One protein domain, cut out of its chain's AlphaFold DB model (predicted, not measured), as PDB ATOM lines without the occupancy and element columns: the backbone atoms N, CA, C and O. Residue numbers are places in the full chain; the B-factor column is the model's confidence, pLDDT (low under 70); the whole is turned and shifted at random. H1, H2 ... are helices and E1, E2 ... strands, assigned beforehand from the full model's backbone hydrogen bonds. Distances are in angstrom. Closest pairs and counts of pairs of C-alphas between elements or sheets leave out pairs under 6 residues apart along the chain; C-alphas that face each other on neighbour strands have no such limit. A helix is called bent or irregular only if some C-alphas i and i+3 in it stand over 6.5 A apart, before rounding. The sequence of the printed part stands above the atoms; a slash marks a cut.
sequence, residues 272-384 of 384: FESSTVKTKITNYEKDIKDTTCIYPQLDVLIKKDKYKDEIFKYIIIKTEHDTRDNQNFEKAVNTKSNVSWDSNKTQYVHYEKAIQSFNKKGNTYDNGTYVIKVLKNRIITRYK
ATOM      1  N   PHE A 272     178.053 129.527 126.264       65.94
ATOM      2  CA  PHE A 272     177.458 128.948 127.473       65.94
ATOM      3  C   PHE A 272     176.168 129.697 127.826       65.94
ATOM      4  O   PHE A 272     176.159 130.923 127.896       65.94
ATOM      5  N   GLU A 273     175.060 128.999 128.077       67.62
ATOM      6  CA  GLU A 273     173.780 129.647 128.373       67.62
ATOM      7  C   GLU A 273     173.091 129.027 129.594       67.62
ATOM      8  O   GLU A 273     172.824 127.830 129.652       67.62
ATOM      9  N   SER A 274     172.772 129.865 130.581       70.69
ATOM     10  CA  SER A 274     172.075 129.484 131.808       70.69
ATOM     11  C   SER A 274     170.804 130.322 132.008       70.69
ATOM     12  O   SER A 274     170.440 131.183 131.197       70.69
ATOM     13  N   SER A 275     170.088 130.077 133.112       67.50
ATOM     14  CA  SER A 275     168.900 130.870 133.472       67.50
ATOM     15  C   SER A 275     169.228 132.306 133.913       67.50
ATOM     16  O   SER A 275     168.320 133.134 134.045       67.50
ATOM     17  N   THR A 276     170.503 132.593 134.183       77.94
ATOM     18  CA  THR A 276     171.001 133.857 134.742       77.94
ATOM     19  C   THR A 276     171.882 134.612 133.757       77.94
ATOM     20  O   THR A 276     171.806 135.843 133.719       77.94
ATOM     21  N   VAL A 277     172.654 133.907 132.927       81.50
ATOM     22  CA  VAL A 277     173.585 134.501 131.961       81.50
ATOM     23  C   VAL A 277     173.537 133.817 130.600       81.50
ATOM     24  O   VAL A 277     173.080 132.685 130.456       81.50
ATOM     25  N   LYS A 278     174.023 134.526 129.588       83.50
ATOM     26  CA  LYS A 278     174.445 133.976 128.305       83.50
ATOM     27  C   LYS A 278     175.863 134.463 128.049       83.50
ATOM     28  O   LYS A 278     176.078 135.664 127.940       83.50
ATOM     29  N   THR A 279     176.808 133.551 127.962       82.75
ATOM     30  CA  THR A 279     178.219 133.823 127.734       82.75
ATOM     31  C   THR A 279     178.599 133.399 126.328       82.75
ATOM     32  O   THR A 279     178.215 132.322 125.881       82.75
ATOM     33  N   LYS A 280     179.389 134.223 125.651       83.94
ATOM     34  CA  LYS A 280     180.168 133.832 124.483       83.94
ATOM     35  C   LYS A 280     181.646 133.819 124.869       83.94
ATOM     36  O   LYS A 280     182.102 134.785 125.477       83.94
ATOM     37  N   ILE A 281     182.375 132.759 124.536       84.00
ATOM     38  CA  ILE A 281     183.825 132.676 124.764       84.00
ATOM     39  C   ILE A 281     184.536 132.827 123.423       84.00
ATOM     40  O   ILE A 281     184.075 132.343 122.390       84.00
ATOM     41  N   THR A 282     185.623 133.584 123.401       85.12
ATOM     42  CA  THR A 282     186.500 133.715 122.234       85.12
ATOM     43  C   THR A 282     187.924 133.486 122.695       85.12
ATOM     44  O   THR A 282     188.411 134.200 123.562       85.12
ATOM     45  N   ASN A 283     188.579 132.479 122.139       85.94
ATOM     46  CA  ASN A 283     189.940 132.127 122.508       85.94
ATOM     47  C   ASN A 283     190.918 132.946 121.670       85.94
ATOM     48  O   ASN A 283     190.828 132.957 120.444       85.94
ATOM     49  N   TYR A 284     191.819 133.659 122.338       83.88
ATOM     50  CA  TYR A 284     192.958 134.293 121.694       83.88
ATOM     51  C   TYR A 284     194.170 133.377 121.830       83.88
ATOM     52  O   TYR A 284     194.561 133.029 122.942       83.88
ATOM     53  N   GLU A 285     194.749 132.979 120.706       86.38
ATOM     54  CA  GLU A 285     195.923 132.114 120.669       86.38
ATOM     55  C   GLU A 285     197.191 132.958 120.565       86.38
ATOM     56  O   GLU A 285     197.270 133.912 119.788       86.38
ATOM     57  N   LYS A 286     198.191 132.609 121.368       83.44
ATOM     58  CA  LYS A 286     199.514 133.223 121.344       83.44
ATOM     59  C   LYS A 286     200.556 132.123 121.322       83.44
ATOM     60  O   LYS A 286     200.676 131.359 122.281       83.44
ATOM     61  N   ASP A 287     201.341 132.086 120.258       83.56
ATOM     62  CA  ASP A 287     202.444 131.144 120.148       83.56
ATOM     63  C   ASP A 287     203.632 131.602 120.994       83.56
ATOM     64  O   ASP A 287     204.062 132.760 120.955       83.56
ATOM     65  N   ILE A 288     204.153 130.680 121.796       78.12
ATOM     66  CA  ILE A 288     205.292 130.887 122.682       78.12
ATOM     67  C   ILE A 288     206.260 129.732 122.448       78.12
ATOM     68  O   ILE A 288     206.065 128.623 122.945       78.12
ATOM     69  N   LYS A 289     207.334 130.013 121.701       79.25
ATOM     70  CA  LYS A 289     208.254 128.992 121.168       79.25
ATOM     71  C   LYS A 289     207.483 127.986 120.295       79.25
ATOM     72  O   LYS A 289     206.810 128.418 119.369       79.25
ATOM     73  N   ASP A 290     207.561 126.693 120.608       75.81
ATOM     74  CA  ASP A 290     206.920 125.598 119.865       75.81
ATOM     75  C   ASP A 290     205.553 125.190 120.461       75.81
ATOM     76  O   ASP A 290     205.049 124.102 120.180       75.81
ATOM     77  N   THR A 291     204.960 126.030 121.321       77.25
ATOM     78  CA  THR A 291     203.692 125.738 122.005       77.25
ATOM     79  C   THR A 291     202.719 126.914 121.910       77.25
ATOM     80  O   THR A 291     203.109 128.064 122.101       77.25
ATOM     81  N   THR A 292     201.435 126.633 121.691       78.44
ATOM     82  CA  THR A 292     200.368 127.648 121.659       78.44
ATOM     83  C   THR A 292     199.718 127.797 123.035       78.44
ATOM     84  O   THR A 292     199.317 126.813 123.657       78.44
ATOM     85  N   CYS A 293     199.615 129.033 123.522       78.31
ATOM     86  CA  CYS A 293     198.899 129.390 124.744       78.31
ATOM     87  C   CYS A 293     197.535 130.001 124.394       78.31
ATOM     88  O   CYS A 293     197.434 130.801 123.464       78.31
ATOM     89  N   ILE A 294     196.492 129.631 125.142       82.31
ATOM     90  CA  ILE A 294     195.110 130.046 124.884       82.31
ATOM     91  C   ILE A 294     194.641 131.006 125.980       82.31
ATOM     92  O   ILE A 294     194.607 130.654 127.157       82.31
ATOM     93  N   TYR A 295     194.208 132.199 125.578       85.12
ATOM     94  CA  TYR A 295     193.676 133.240 126.453       85.12
ATOM     95  C   TYR A 295     192.170 133.417 126.210       85.12
ATOM     96  O   TYR A 295     191.777 134.038 125.215       85.12
ATOM     97  N   PRO A 296     191.302 132.880 127.083       84.62
ATOM     98  CA  PRO A 296     189.859 132.980 126.909       84.62
ATOM     99  C   PRO A 296     189.350 134.405 127.160       84.62
ATOM    100  O   PRO A 296     189.602 135.030 128.189       84.62
ATOM    101  N   GLN A 297     188.564 134.917 126.221       88.38
ATOM    102  CA  GLN A 297     187.830 136.174 126.333       88.38
ATOM    103  C   GLN A 297     186.356 135.874 126.572       88.38
ATOM    104  O   GLN A 297     185.746 135.111 125.825       88.38
ATOM    105  N   LEU A 298     185.773 136.483 127.602       90.75
ATOM    106  CA  LEU A 298     184.388 136.248 127.994       90.75
ATOM    107  C   LEU A 298     183.510 137.424 127.591       90.75
ATOM    108  O   LEU A 298     183.822 138.576 127.878       90.75
ATOM    109  N   ASP A 299     182.366 137.135 126.995       91.38
ATOM    110  CA  ASP A 299     181.334 138.110 126.687       91.38
ATOM    111  C   ASP A 299     180.015 137.644 127.309       91.38
ATOM    112  O   ASP A 299     179.314 136.786 126.775       91.38
ATOM    113  N   VAL A 300     179.720 138.174 128.493       91.62
ATOM    114  CA  VAL A 300     178.658 137.693 129.378       91.62
ATOM    115  C   VAL A 300     177.488 138.664 129.353       91.62
ATOM    116  O   VAL A 300     177.561 139.752 129.922       91.62
ATOM    117  N   LEU A 301     176.382 138.270 128.732       91.31
ATOM    118  CA  LEU A 301     175.084 138.928 128.828       91.31
ATOM    119  C   LEU A 301     174.345 138.444 130.083       91.31
ATOM    120  O   LEU A 301     174.112 137.252 130.273       91.31
ATOM    121  N   ILE A 302     173.919 139.379 130.922       90.88
ATOM    122  CA  ILE A 302     173.188 139.119 132.161       90.88
ATOM    123  C   ILE A 302     171.691 139.180 131.859       90.88
ATOM    124  O   ILE A 302     171.181 140.203 131.409       90.88
ATOM    125  N   LYS A 303     170.978 138.079 132.118       87.75
ATOM    126  CA  LYS A 303     169.524 137.972 131.897       87.75
ATOM    127  C   LYS A 303     168.709 138.475 133.086       87.75
ATOM    128  O   LYS A 303     167.543 138.826 132.936       87.75
ATOM    129  N   LYS A 304     169.297 138.443 134.285       86.25
ATOM    130  CA  LYS A 304     168.640 138.777 135.554       86.25
ATOM    131  C   LYS A 304     169.543 139.685 136.383       86.25
ATOM    132  O   LYS A 304     170.455 139.200 137.051       86.25
ATOM    133  N   ASP A 305     169.242 140.981 136.383       86.44
ATOM    134  CA  ASP A 305     170.065 142.020 137.021       86.44
ATOM    135  C   ASP A 305     170.348 141.765 138.506       86.44
ATOM    136  O   ASP A 305     171.439 142.064 138.981       86.44
ATOM    137  N   LYS A 306     169.424 141.121 139.232       89.69
ATOM    138  CA  LYS A 306     169.602 140.786 140.656       89.69
ATOM    139  C   LYS A 306     170.815 139.896 140.969       89.69
ATOM    140  O   LYS A 306     171.187 139.787 142.130       89.69
ATOM    141  N   TYR A 307     171.403 139.236 139.970       88.25
ATOM    142  CA  TYR A 307     172.595 138.392 140.133       88.25
ATOM    143  C   TYR A 307     173.876 139.042 139.600       88.25
ATOM    144  O   TYR A 307     174.934 138.418 139.634       88.25
ATOM    145  N   LYS A 308     173.798 140.280 139.094       89.75
ATOM    146  CA  LYS A 308     174.901 140.959 138.407       89.75
ATOM    147  C   LYS A 308     176.171 141.046 139.246       89.75
ATOM    148  O   LYS A 308     177.246 140.773 138.722       89.75
ATOM    149  N   ASP A 309     176.048 141.385 140.524       91.94
ATOM    150  CA  ASP A 309     177.206 141.545 141.405       91.94
ATOM    151  C   ASP A 309     177.918 140.214 141.650       91.94
ATOM    152  O   ASP A 309     179.143 140.146 141.620       91.94
ATOM    153  N   GLU A 310     177.161 139.133 141.825       91.62
ATOM    154  CA  GLU A 310     177.720 137.794 142.007       91.62
ATOM    155  C   GLU A 310     178.378 137.276 140.721       91.62
ATOM    156  O   GLU A 310     179.483 136.740 140.762       91.62
ATOM    157  N   ILE A 311     177.760 137.519 139.562       90.81
ATOM    158  CA  ILE A 311     178.353 137.206 138.254       90.81
ATOM    159  C   ILE A 311     179.647 138.005 138.045       90.81
ATOM    160  O   ILE A 311     180.645 137.461 137.577       90.81
ATOM    161  N   PHE A 312     179.663 139.285 138.424       94.44
ATOM    162  CA  PHE A 312     180.859 140.118 138.349       94.44
ATOM    163  C   PHE A 312     181.982 139.590 139.252       94.44
ATOM    164  O   PHE A 312     183.114 139.456 138.787       94.44
ATOM    165  N   LYS A 313     181.675 139.223 140.504       94.94
ATOM    166  CA  LYS A 313     182.647 138.598 141.418       94.94
ATOM    167  C   LYS A 313     183.249 137.331 140.815       94.94
ATOM    168  O   LYS A 313     184.466 137.173 140.857       94.94
ATOM    169  N   TYR A 314     182.421 136.467 140.221       92.50
ATOM    170  CA  TYR A 314     182.893 135.261 139.539       92.50
ATOM    171  C   TYR A 314     183.863 135.596 138.398       92.50
ATOM    172  O   TYR A 314     184.953 135.035 138.347       92.50
ATOM    173  N   ILE A 315     183.510 136.547 137.523       93.12
ATOM    174  CA  ILE A 315     184.362 136.934 136.385       93.12
ATOM    175  C   ILE A 315     185.710 137.487 136.862       93.12
ATOM    176  O   ILE A 315     186.733 137.168 136.262       93.12
ATOM    177  N   ILE A 316     185.734 138.267 137.947       95.94
ATOM    178  CA  ILE A 316     186.979 138.765 138.551       95.94
ATOM    179  C   ILE A 316     187.847 137.610 139.059       95.94
ATOM    180  O   ILE A 316     189.026 137.553 138.719       95.94
ATOM    181  N   ILE A 317     187.270 136.684 139.833       93.69
ATOM    182  CA  ILE A 317     187.995 135.522 140.375       93.69
ATOM    183  C   ILE A 317     188.558 134.658 139.242       93.69
ATOM    184  O   ILE A 317     189.735 134.304 139.269       93.69
ATOM    185  N   LYS A 318     187.735 134.360 138.231       90.94
ATOM    186  CA  LYS A 318     188.133 133.535 137.088       90.94
ATOM    187  C   LYS A 318     189.228 134.198 136.256       90.94
ATOM    188  O   LYS A 318     190.256 133.587 136.013       90.94
ATOM    189  N   THR A 319     189.058 135.470 135.898       92.19
ATOM    190  CA  THR A 319     190.053 136.191 135.085       92.19
ATOM    191  C   THR A 319     191.393 136.315 135.818       92.19
ATOM    192  O   THR A 319     192.455 136.244 135.200       92.19
ATOM    193  N   GLU A 320     191.373 136.501 137.140       94.19
ATOM    194  CA  GLU A 320     192.591 136.521 137.954       94.19
ATOM    195  C   GLU A 320     193.290 135.158 137.972       94.19
ATOM    196  O   GLU A 320     194.506 135.094 137.776       94.19
ATOM    197  N   HIS A 321     192.524 134.078 138.143       91.38
ATOM    198  CA  HIS A 321     193.034 132.713 138.060       91.38
ATOM    199  C   HIS A 321     193.668 132.437 136.692       91.38
ATOM    200  O   HIS A 321     194.856 132.114 136.650       91.38
ATOM    201  N   ASP A 322     192.942 132.703 135.601       88.81
ATOM    202  CA  ASP A 322     193.415 132.525 134.222       88.81
ATOM    203  C   ASP A 322     194.698 133.334 133.965       88.81
ATOM    204  O   ASP A 322     195.605 132.896 133.258       88.81
ATOM    205  N   THR A 323     194.812 134.529 134.555       90.50
ATOM    206  CA  THR A 323     196.020 135.361 134.450       90.50
ATOM    207  C   THR A 323     197.222 134.676 135.088       90.50
ATOM    208  O   THR A 323     198.278 134.578 134.462       90.50
ATOM    209  N   ARG A 324     197.080 134.189 136.326       90.75
ATOM    210  CA  ARG A 324     198.177 133.510 137.029       90.75
ATOM    211  C   ARG A 324     198.560 132.204 136.356       90.75
ATOM    212  O   ARG A 324     199.749 131.909 136.253       90.75
ATOM    213  N   ASP A 325     197.570 131.434 135.924       87.06
ATOM    214  CA  ASP A 325     197.791 130.127 135.320       87.06
ATOM    215  C   ASP A 325     198.586 130.258 134.017       87.06
ATOM    216  O   ASP A 325     199.637 129.628 133.863       87.06
ATOM    217  N   ASN A 326     198.182 131.202 133.162       85.62
ATOM    218  CA  ASN A 326     198.902 131.530 131.934       85.62
ATOM    219  C   ASN A 326     200.310 132.070 132.216       85.62
ATOM    220  O   ASN A 326     201.270 131.623 131.599       85.62
ATOM    221  N   GLN A 327     200.489 132.973 133.184       86.44
ATOM    222  CA  GLN A 327     201.829 133.463 133.546       86.44
ATOM    223  C   GLN A 327     202.747 132.342 134.060       86.44
ATOM    224  O   GLN A 327     203.950 132.345 133.786       86.44
ATOM    225  N   ASN A 328     202.204 131.382 134.810       85.44
ATOM    226  CA  ASN A 328     202.951 130.214 135.271       85.44
ATOM    227  C   ASN A 328     203.310 129.282 134.107       85.44
ATOM    228  O   ASN A 328     204.434 128.776 134.070       85.44
ATOM    229  N   PHE A 329     202.400 129.101 133.148       83.25
ATOM    230  CA  PHE A 329     202.656 128.364 131.911       83.25
ATOM    231  C   PHE A 329     203.781 129.010 131.096       83.25
ATOM    232  O   PHE A 329     204.772 128.346 130.784       83.25
ATOM    233  N   GLU A 330     203.692 130.317 130.825       82.56
ATOM    234  CA  GLU A 330     204.718 131.057 130.080       82.56
ATOM    235  C   GLU A 330     206.095 130.927 130.745       82.56
ATOM    236  O   GLU A 330     207.100 130.680 130.073       82.56
ATOM    237  N   LYS A 331     206.161 131.052 132.077       83.44
ATOM    238  CA  LYS A 331     207.403 130.846 132.839       83.44
ATOM    239  C   LYS A 331     207.943 129.430 132.653       83.44
ATOM    240  O   LYS A 331     209.131 129.277 132.373       83.44
ATOM    241  N   ALA A 332     207.104 128.404 132.776       80.88
ATOM    242  CA  ALA A 332     207.528 127.013 132.621       80.88
ATOM    243  C   ALA A 332     208.111 126.747 131.221       80.88
ATOM    244  O   ALA A 332     209.247 126.279 131.104       80.88
ATOM    245  N   VAL A 333     207.397 127.154 130.166       79.62
ATOM    246  CA  VAL A 333     207.842 127.026 128.765       79.62
ATOM    247  C   VAL A 333     209.144 127.797 128.522       79.62
ATOM    248  O   VAL A 333     210.060 127.322 127.836       79.62
ATOM    249  N   ASN A 334     209.288 128.981 129.120       79.06
ATOM    250  CA  ASN A 334     210.484 129.796 128.944       79.06
ATOM    251  C   ASN A 334     211.734 129.203 129.609       79.06
ATOM    252  O   ASN A 334     212.814 129.302 129.022       79.06
ATOM    253  N   THR A 335     211.590 128.500 130.734       75.62
ATOM    254  CA  THR A 335     212.719 128.060 131.575       75.62
ATOM    255  C   THR A 335     213.351 126.717 131.145       75.62
ATOM    256  O   THR A 335     214.330 126.298 131.755       75.62
ATOM    257  N   LYS A 336     212.855 126.034 130.093       63.00
ATOM    258  CA  LYS A 336     213.328 124.692 129.644       63.00
ATOM    259  C   LYS A 336     213.434 123.658 130.789       63.00
ATOM    260  O   LYS A 336     214.264 122.752 130.734       63.00
ATOM    261  N   SER A 337     212.646 123.796 131.855       57.16
ATOM    262  CA  SER A 337     212.687 122.844 132.964       57.16
ATOM    263  C   SER A 337     211.911 121.576 132.592       57.16
ATOM    264  O   SER A 337     210.877 121.643 131.935       57.16
ATOM    265  N   ASN A 338     212.369 120.412 133.060       54.72
ATOM    266  CA  ASN A 338     211.656 119.128 132.926       54.72
ATOM    267  C   ASN A 338     210.349 119.069 133.752       54.72
ATOM    268  O   ASN A 338     209.802 117.991 133.978       54.72
ATOM    269  N   VAL A 339     209.873 120.204 134.271       56.88
ATOM    270  CA  VAL A 339     208.670 120.281 135.097       56.88
ATOM    271  C   VAL A 339     207.487 120.503 134.164       56.88
ATOM    272  O   VAL A 339     207.325 121.590 133.613       56.88
ATOM    273  N   SER A 340     206.656 119.476 133.990       59.03
ATOM    274  CA  SER A 340     205.373 119.620 133.308       59.03
ATOM    275  C   SER A 340     204.509 120.638 134.058       59.03
ATOM    276  O   SER A 340     204.309 120.539 135.273       59.03
ATOM    277  N   TRP A 341     204.025 121.654 133.343       65.56
ATOM    278  CA  TRP A 341     203.021 122.565 133.881       65.56
ATOM    279  C   TRP A 341     201.706 121.805 134.088       65.56
ATOM    280  O   TRP A 341     201.303 121.006 133.245       65.56
ATOM    281  N   ASP A 342     201.064 122.042 135.230       66.19
ATOM    282  CA  ASP A 342     199.789 121.438 135.613       66.19
ATOM    283  C   ASP A 342     198.874 122.546 136.135       66.19
ATOM    284  O   ASP A 342     199.068 123.043 137.252       66.19
ATOM    285  N   SER A 343     197.886 122.929 135.324       61.53
ATOM    286  CA  SER A 343     196.904 123.969 135.654       61.53
ATOM    287  C   SER A 343     196.118 123.667 136.928       61.53
ATOM    288  O   SER A 343     195.669 124.581 137.621       61.53
ATOM    289  N   ASN A 344     196.014 122.393 137.334       61.69
ATOM    290  CA  ASN A 344     195.325 122.017 138.570       61.69
ATOM    291  C   ASN A 344     196.041 122.490 139.841       61.69
ATOM    292  O   ASN A 344     195.451 122.422 140.922       61.69
ATOM    293  N   LYS A 345     197.291 122.956 139.739       71.19
ATOM    294  CA  LYS A 345     198.038 123.525 140.869       71.19
ATOM    295  C   LYS A 345     197.727 124.999 141.112       71.19
ATOM    296  O   LYS A 345     197.988 125.486 142.213       71.19
ATOM    297  N   THR A 346     197.166 125.707 140.133       78.50
ATOM    298  CA  THR A 346     196.738 127.095 140.318       78.50
ATOM    299  C   THR A 346     195.374 127.088 141.007       78.50
ATOM    300  O   THR A 346     194.370 126.705 140.417       78.50
ATOM    301  N   GLN A 347     195.327 127.480 142.282       83.56
ATOM    302  CA  GLN A 347     194.075 127.582 143.041       83.56
ATOM    303  C   GLN A 347     193.374 128.917 142.779       83.56
ATOM    304  O   GLN A 347     194.032 129.926 142.501       83.56
ATOM    305  N   TYR A 348     192.045 128.948 142.905       86.19
ATOM    306  CA  TYR A 348     191.307 130.212 142.964       86.19
ATOM    307  C   TYR A 348     191.628 130.972 144.252       86.19
ATOM    308  O   TYR A 348     191.941 130.392 145.292       86.19
ATOM    309  N   VAL A 349     191.522 132.296 144.187       89.75
ATOM    310  CA  VAL A 349     191.545 133.150 145.378       89.75
ATOM    311  C   VAL A 349     190.188 133.799 145.577       89.75
ATOM    312  O   VAL A 349     189.454 134.048 144.622       89.75
ATOM    313  N   HIS A 350     189.872 134.107 146.833       90.31
ATOM    314  CA  HIS A 350     188.657 134.837 147.171       90.31
ATOM    315  C   HIS A 350     188.603 136.211 146.494       90.31
ATOM    316  O   HIS A 350     189.633 136.833 146.214       90.31
ATOM    317  N   TYR A 351     187.377 136.688 146.268       92.94
ATOM    318  CA  TYR A 351     187.092 137.926 145.547       92.94
ATOM    319  C   TYR A 351     187.880 139.125 146.083       92.94
ATOM    320  O   TYR A 351     188.437 139.886 145.296       92.94
ATOM    321  N   GLU A 352     187.978 139.272 147.405       93.25
ATOM    322  CA  GLU A 352     188.654 140.388 148.074       93.25
ATOM    323  C   GLU A 352     190.137 140.460 147.712       93.25
ATOM    324  O   GLU A 352     190.690 141.552 147.614       93.25
ATOM    325  N   LYS A 353     190.772 139.306 147.481       93.88
ATOM    326  CA  LYS A 353     192.157 139.215 147.016       93.88
ATOM    327  C   LYS A 353     192.240 139.342 145.496       93.88
ATOM    328  O   LYS A 353     193.117 140.040 145.000       93.88
ATOM    329  N   ALA A 354     191.321 138.715 144.761       93.94
ATOM    330  CA  ALA A 354     191.302 138.765 143.300       93.94
ATOM    331  C   ALA A 354     191.171 140.206 142.784       93.94
ATOM    332  O   ALA A 354     191.942 140.633 141.925       93.94
ATOM    333  N   ILE A 355     190.243 140.986 143.349       95.94
ATOM    334  CA  ILE A 355     189.959 142.357 142.910       95.94
ATOM    335  C   ILE A 355     191.145 143.309 143.109       95.94
ATOM    336  O   ILE A 355     191.286 144.259 142.347       95.94
ATOM    337  N   GLN A 356     192.028 143.037 144.078       95.88
ATOM    338  CA  GLN A 356     193.231 143.841 144.329       95.88
ATOM    339  C   GLN A 356     194.251 143.752 143.188       95.88
ATOM    340  O   GLN A 356     195.069 144.654 143.038       95.88
ATOM    341  N   SER A 357     194.195 142.699 142.366       95.19
ATOM    342  CA  SER A 357     195.045 142.578 141.175       95.19
ATOM    343  C   SER A 357     194.605 143.486 140.019       95.19
ATOM    344  O   SER A 357     195.338 143.619 139.041       95.19
ATOM    345  N   PHE A 358     193.432 144.125 140.117       96.81
ATOM    346  CA  PHE A 358     192.876 144.970 139.066       96.81
ATOM    347  C   PHE A 358     192.921 146.453 139.434       96.81
ATOM    348  O   PHE A 358     192.374 146.896 140.444       96.81
ATOM    349  N   ASN A 359     193.449 147.257 138.521       96.12
ATOM    350  CA  ASN A 359     193.312 148.703 138.536       96.12
ATOM    351  C   ASN A 359     191.940 149.096 137.978       96.12
ATOM    352  O   ASN A 359     191.605 148.787 136.832       96.12
ATOM    353  N   LYS A 360     191.137 149.798 138.782       96.25
ATOM    354  CA  LYS A 360     189.802 150.264 138.383       96.25
ATOM    355  C   LYS A 360     189.861 151.673 137.788       96.25
ATOM    356  O   LYS A 360     190.292 152.612 138.451       96.25
ATOM    357  N   LYS A 361     189.317 151.848 136.581       95.06
ATOM    358  CA  LYS A 361     189.075 153.155 135.946       95.06
ATOM    359  C   LYS A 361     187.645 153.222 135.407       95.06
ATOM    360  O   LYS A 361     187.320 152.651 134.364       95.06
ATOM    361  N   GLY A 362     186.770 153.918 136.135       93.56
ATOM    362  CA  GLY A 362     185.334 153.944 135.843       93.56
ATOM    363  C   GLY A 362     184.732 152.536 135.913       93.56
ATOM    364  O   GLY A 362     184.830 151.873 136.944       93.56
ATOM    365  N   ASN A 363     184.159 152.072 134.800       93.62
ATOM    366  CA  ASN A 363     183.573 150.731 134.672       93.62
ATOM    367  C   ASN A 363     184.538 149.696 134.064       93.62
ATOM    368  O   ASN A 363     184.102 148.655 133.571       93.62
ATOM    369  N   THR A 364     185.834 150.008 134.038       95.69
ATOM    370  CA  THR A 364     186.878 149.153 133.469       95.69
ATOM    371  C   THR A 364     187.829 148.698 134.571       95.69
ATOM    372  O   THR A 364     188.214 149.507 135.415       95.69
ATOM    373  N   TYR A 365     188.200 147.422 134.550       97.44
ATOM    374  CA  TYR A 365     189.116 146.772 135.485       97.44
ATOM    375  C   TYR A 365     190.251 146.137 134.690       97.44
ATOM    376  O   TYR A 365     189.994 145.443 133.710       97.44
ATOM    377  N   ASP A 366     191.491 146.380 135.089       95.81
ATOM    378  CA  ASP A 366     192.670 146.023 134.302       95.81
ATOM    379  C   ASP A 366     193.767 145.439 135.197       95.81
ATOM    380  O   ASP A 366     194.206 146.114 136.125       95.81
ATOM    381  N   ASN A 367     194.215 144.211 134.927       94.94
ATOM    382  CA  ASN A 367     195.289 143.554 135.689       94.94
ATOM    383  C   ASN A 367     196.607 143.420 134.900       94.94
ATOM    384  O   ASN A 367     197.464 142.602 135.232       94.94
ATOM    385  N   GLY A 368     196.761 144.178 133.813       91.50
ATOM    386  CA  GLY A 368     197.930 144.131 132.936       91.50
ATOM    387  C   GLY A 368     197.888 143.028 131.875       91.50
ATOM    388  O   GLY A 368     198.511 143.206 130.835       91.50
ATOM    389  N   THR A 369     197.121 141.953 132.083       91.75
ATOM    390  CA  THR A 369     196.943 140.854 131.107       91.75
ATOM    391  C   THR A 369     195.561 140.900 130.457       91.75
ATOM    392  O   THR A 369     195.426 140.753 129.245       91.75
ATOM    393  N   TYR A 370     194.530 141.163 131.258       94.56
ATOM    394  CA  TYR A 370     193.147 141.265 130.825       94.56
ATOM    395  C   TYR A 370     192.539 142.618 131.190       94.56
ATOM    396  O   TYR A 370     192.874 143.238 132.203       94.56
ATOM    397  N   VAL A 371     191.576 143.037 130.372       96.31
ATOM    398  CA  VAL A 371     190.686 144.171 130.619       96.31
ATOM    399  C   VAL A 371     189.255 143.668 130.725       96.31
ATOM    400  O   VAL A 371     188.732 143.066 129.790       96.31
ATOM    401  N   ILE A 372     188.593 143.971 131.836       97.06
ATOM    402  CA  ILE A 372     187.180 143.681 132.068       97.06
ATOM    403  C   ILE A 372     186.393 144.987 131.990       97.06
ATOM    404  O   ILE A 372     186.629 145.920 132.758       97.06
ATOM    405  N   LYS A 373     185.418 145.056 131.087       96.88
ATOM    406  CA  LYS A 373     184.494 146.182 130.935       96.88
ATOM    407  C   LYS A 373     183.103 145.786 131.415       96.88
ATOM    408  O   LYS A 373     182.476 144.888 130.853       96.88
ATOM    409  N   VAL A 374     182.599 146.498 132.420       95.50
ATOM    410  CA  VAL A 374     181.265 146.286 132.993       95.50
ATOM    411  C   VAL A 374     180.277 147.271 132.367       95.50
ATOM    412  O   VAL A 374     180.394 148.486 132.503       95.50
ATOM    413  N   LEU A 375     179.281 146.753 131.658       93.69
ATOM    414  CA  LEU A 375     178.184 147.514 131.059       93.69
ATOM    415  C   LEU A 375     176.889 147.295 131.860       93.69
ATOM    416  O   LEU A 375     176.873 146.615 132.891       93.69
ATOM    417  N   LYS A 376     175.777 147.892 131.409       89.81
ATOM    418  CA  LYS A 376     174.484 147.828 132.112       89.81
ATOM    419  C   LYS A 376     174.029 146.384 132.364       89.81
ATOM    420  O   LYS A 376     173.792 146.035 133.512       89.81
ATOM    421  N   ASN A 377     174.001 145.551 131.332       92.12
ATOM    422  CA  ASN A 377     173.564 144.151 131.379       92.12
ATOM    423  C   ASN A 377     174.605 143.193 130.778       92.12
ATOM    424  O   ASN A 377     174.265 142.094 130.358       92.12
ATOM    425  N   ARG A 378     175.864 143.620 130.661       94.25
ATOM    426  CA  ARG A 378     176.895 142.867 129.945       94.25
ATOM    427  C   ARG A 378     178.258 143.060 130.596       94.25
ATOM    428  O   ARG A 378     178.562 144.174 131.013       94.25
ATOM    429  N   ILE A 379     179.071 142.018 130.682       95.44
ATOM    430  CA  ILE A 379     180.451 142.080 131.176       95.44
ATOM    431  C   ILE A 379     181.345 141.457 130.112       95.44
ATOM    432  O   ILE A 379     181.057 140.363 129.639       95.44
ATOM    433  N   ILE A 380     182.389 142.174 129.704       95.19
ATOM    434  CA  ILE A 380     183.283 141.745 128.625       95.19
ATOM    435  C   ILE A 380     184.707 141.693 129.163       95.19
ATOM    436  O   ILE A 380     185.214 142.722 129.603       95.19
ATOM    437  N   THR A 381     185.352 140.539 129.075       95.06
ATOM    438  CA  THR A 381     186.773 140.327 129.358       95.06
ATOM    439  C   THR A 381     187.530 140.244 128.037       95.06
ATOM    440  O   THR A 381     187.122 139.513 127.139       95.06
ATOM    441  N   ARG A 382     188.631 140.986 127.900       93.62
ATOM    442  CA  ARG A 382     189.511 140.959 126.724       93.62
ATOM    443  C   ARG A 382     190.953 140.760 127.146       93.62
ATOM    444  O   ARG A 382     191.400 141.429 128.074       93.62
ATOM    445  N   TYR A 383     191.651 139.876 126.447       91.19
ATOM    446  CA  TYR A 383     193.106 139.786 126.511       91.19
ATOM    447  C   TYR A 383     193.723 141.018 125.833       91.19
ATOM    448  O   TYR A 383     193.109 141.570 124.911       91.19
ATOM    449  N   LYS A 384     194.868 141.477 126.337       87.00
ATOM    450  CA  LYS A 384     195.561 142.677 125.856       87.00
ATOM    451  C   LYS A 384     196.545 142.420 124.731       87.00
ATOM    452  O   LYS A 384     197.246 141.391 124.785       87.00
TER     453      LYS A 384
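This is residues 272 to 384 of the 384 residues of an uncharacterized protein of Faecalibacillus intestinalis (UniProt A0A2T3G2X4). One six-stranded antiparallel sheet has a long helix, H1, running along its strands over one face, while the other face is bare. The long hairpin of E1 and E2 reaches well beyond the shorter strands E6, E5, E4 and E3, and H1 runs over E2 and E6 of the sheet; residues 335 to 350 then fold back from the far end of H1 to the short helix H2, which packs on H1. The printed part has 113 residues, with two named helices and six named strands in the order E1, E2, H1, H2, E3, E4, E5, E6, and the sheet's order is E1, E2, E6, E5, E4, E3. The class is mixed, helices and strands; the whole is compact, with a radius of gyration of the C-alphas of 15.1 A, and elongated, spanning 48 by 26 by 24 A.

E1, residues 277 to 288, and E2, residues 291 to 302, form an antiparallel hairpin at 161 degrees, with N 282 and O 297 2.9 A apart, within hydrogen-bond range. Residues 272 to 273 pair antiparallel with residues 278 to 279 of E1. H1, residues 305 to 334, is on the sheet at a height over the sheet of 8.6 A. On the local plane its line stands at 7 degrees to that of E6, residues 378 to 383, and it runs along the strands. H1 lies over E2 and E6, and only just over E1, on which 3 of its C-alphas fall. The closest C-alphas of E2 and H1, those of Ile 302 and Lys 308, are 6.7 A apart. H1 has a kink of 26 degrees near residue 312 and is irregular, with C-alphas 306 and 309 7.7 A apart. H2, residues 351 to 357, touches H1 with residues 313 to 320 of H1 alone, the closest C-alphas being those of Ile 317 and Ala 354, 5.5 A apart. The two helices run the same way at a steep tilt of 52 degrees. E3, residues 359 to 361, E4, residues 364 to 366, E5, residues 370 to 374, and E6 form a meander, each strand the antiparallel neighbour of the one before. Within hydrogen-bond range are N 359 and O 366, 2.8 A, N 365 and O 372, 2.8 A, and N 380 and O 373, 2.9 A. E6 is also the antiparallel neighbour of E2, with N 300 and O 379 2.8 A apart. Of the O i to N i+4 pairs, 24 of 26 in H1 and 1 of 3 in H2 are within hydrogen-bond range; in H2, 3 of 4 O i to N i+3 pairs are.

E1 begins at C-alpha 277, (173.585, 134.501, 131.961), and is 33.2 A long; E2 is 34.8 A. H1 is 43.0 A long and ends at C-alpha 334, (210.484, 129.796, 128.944). H2 is 10.2 A, E3 6.7 A, E4 6.6 A, E5 13.1 A and E6 16.9 A, ending at C-alpha 383, (193.106, 139.786, 126.511).

The two C-alphas farthest apart, those of Lys 306 and Asn 338, are 47.9 A apart. The printed part has no cut, and its one long link is H1 to H2, with 16 residues between them. Mean pLDDT of the printed part is 85.9; residues 272 to 273, 275 and 336 to 344 are under 70.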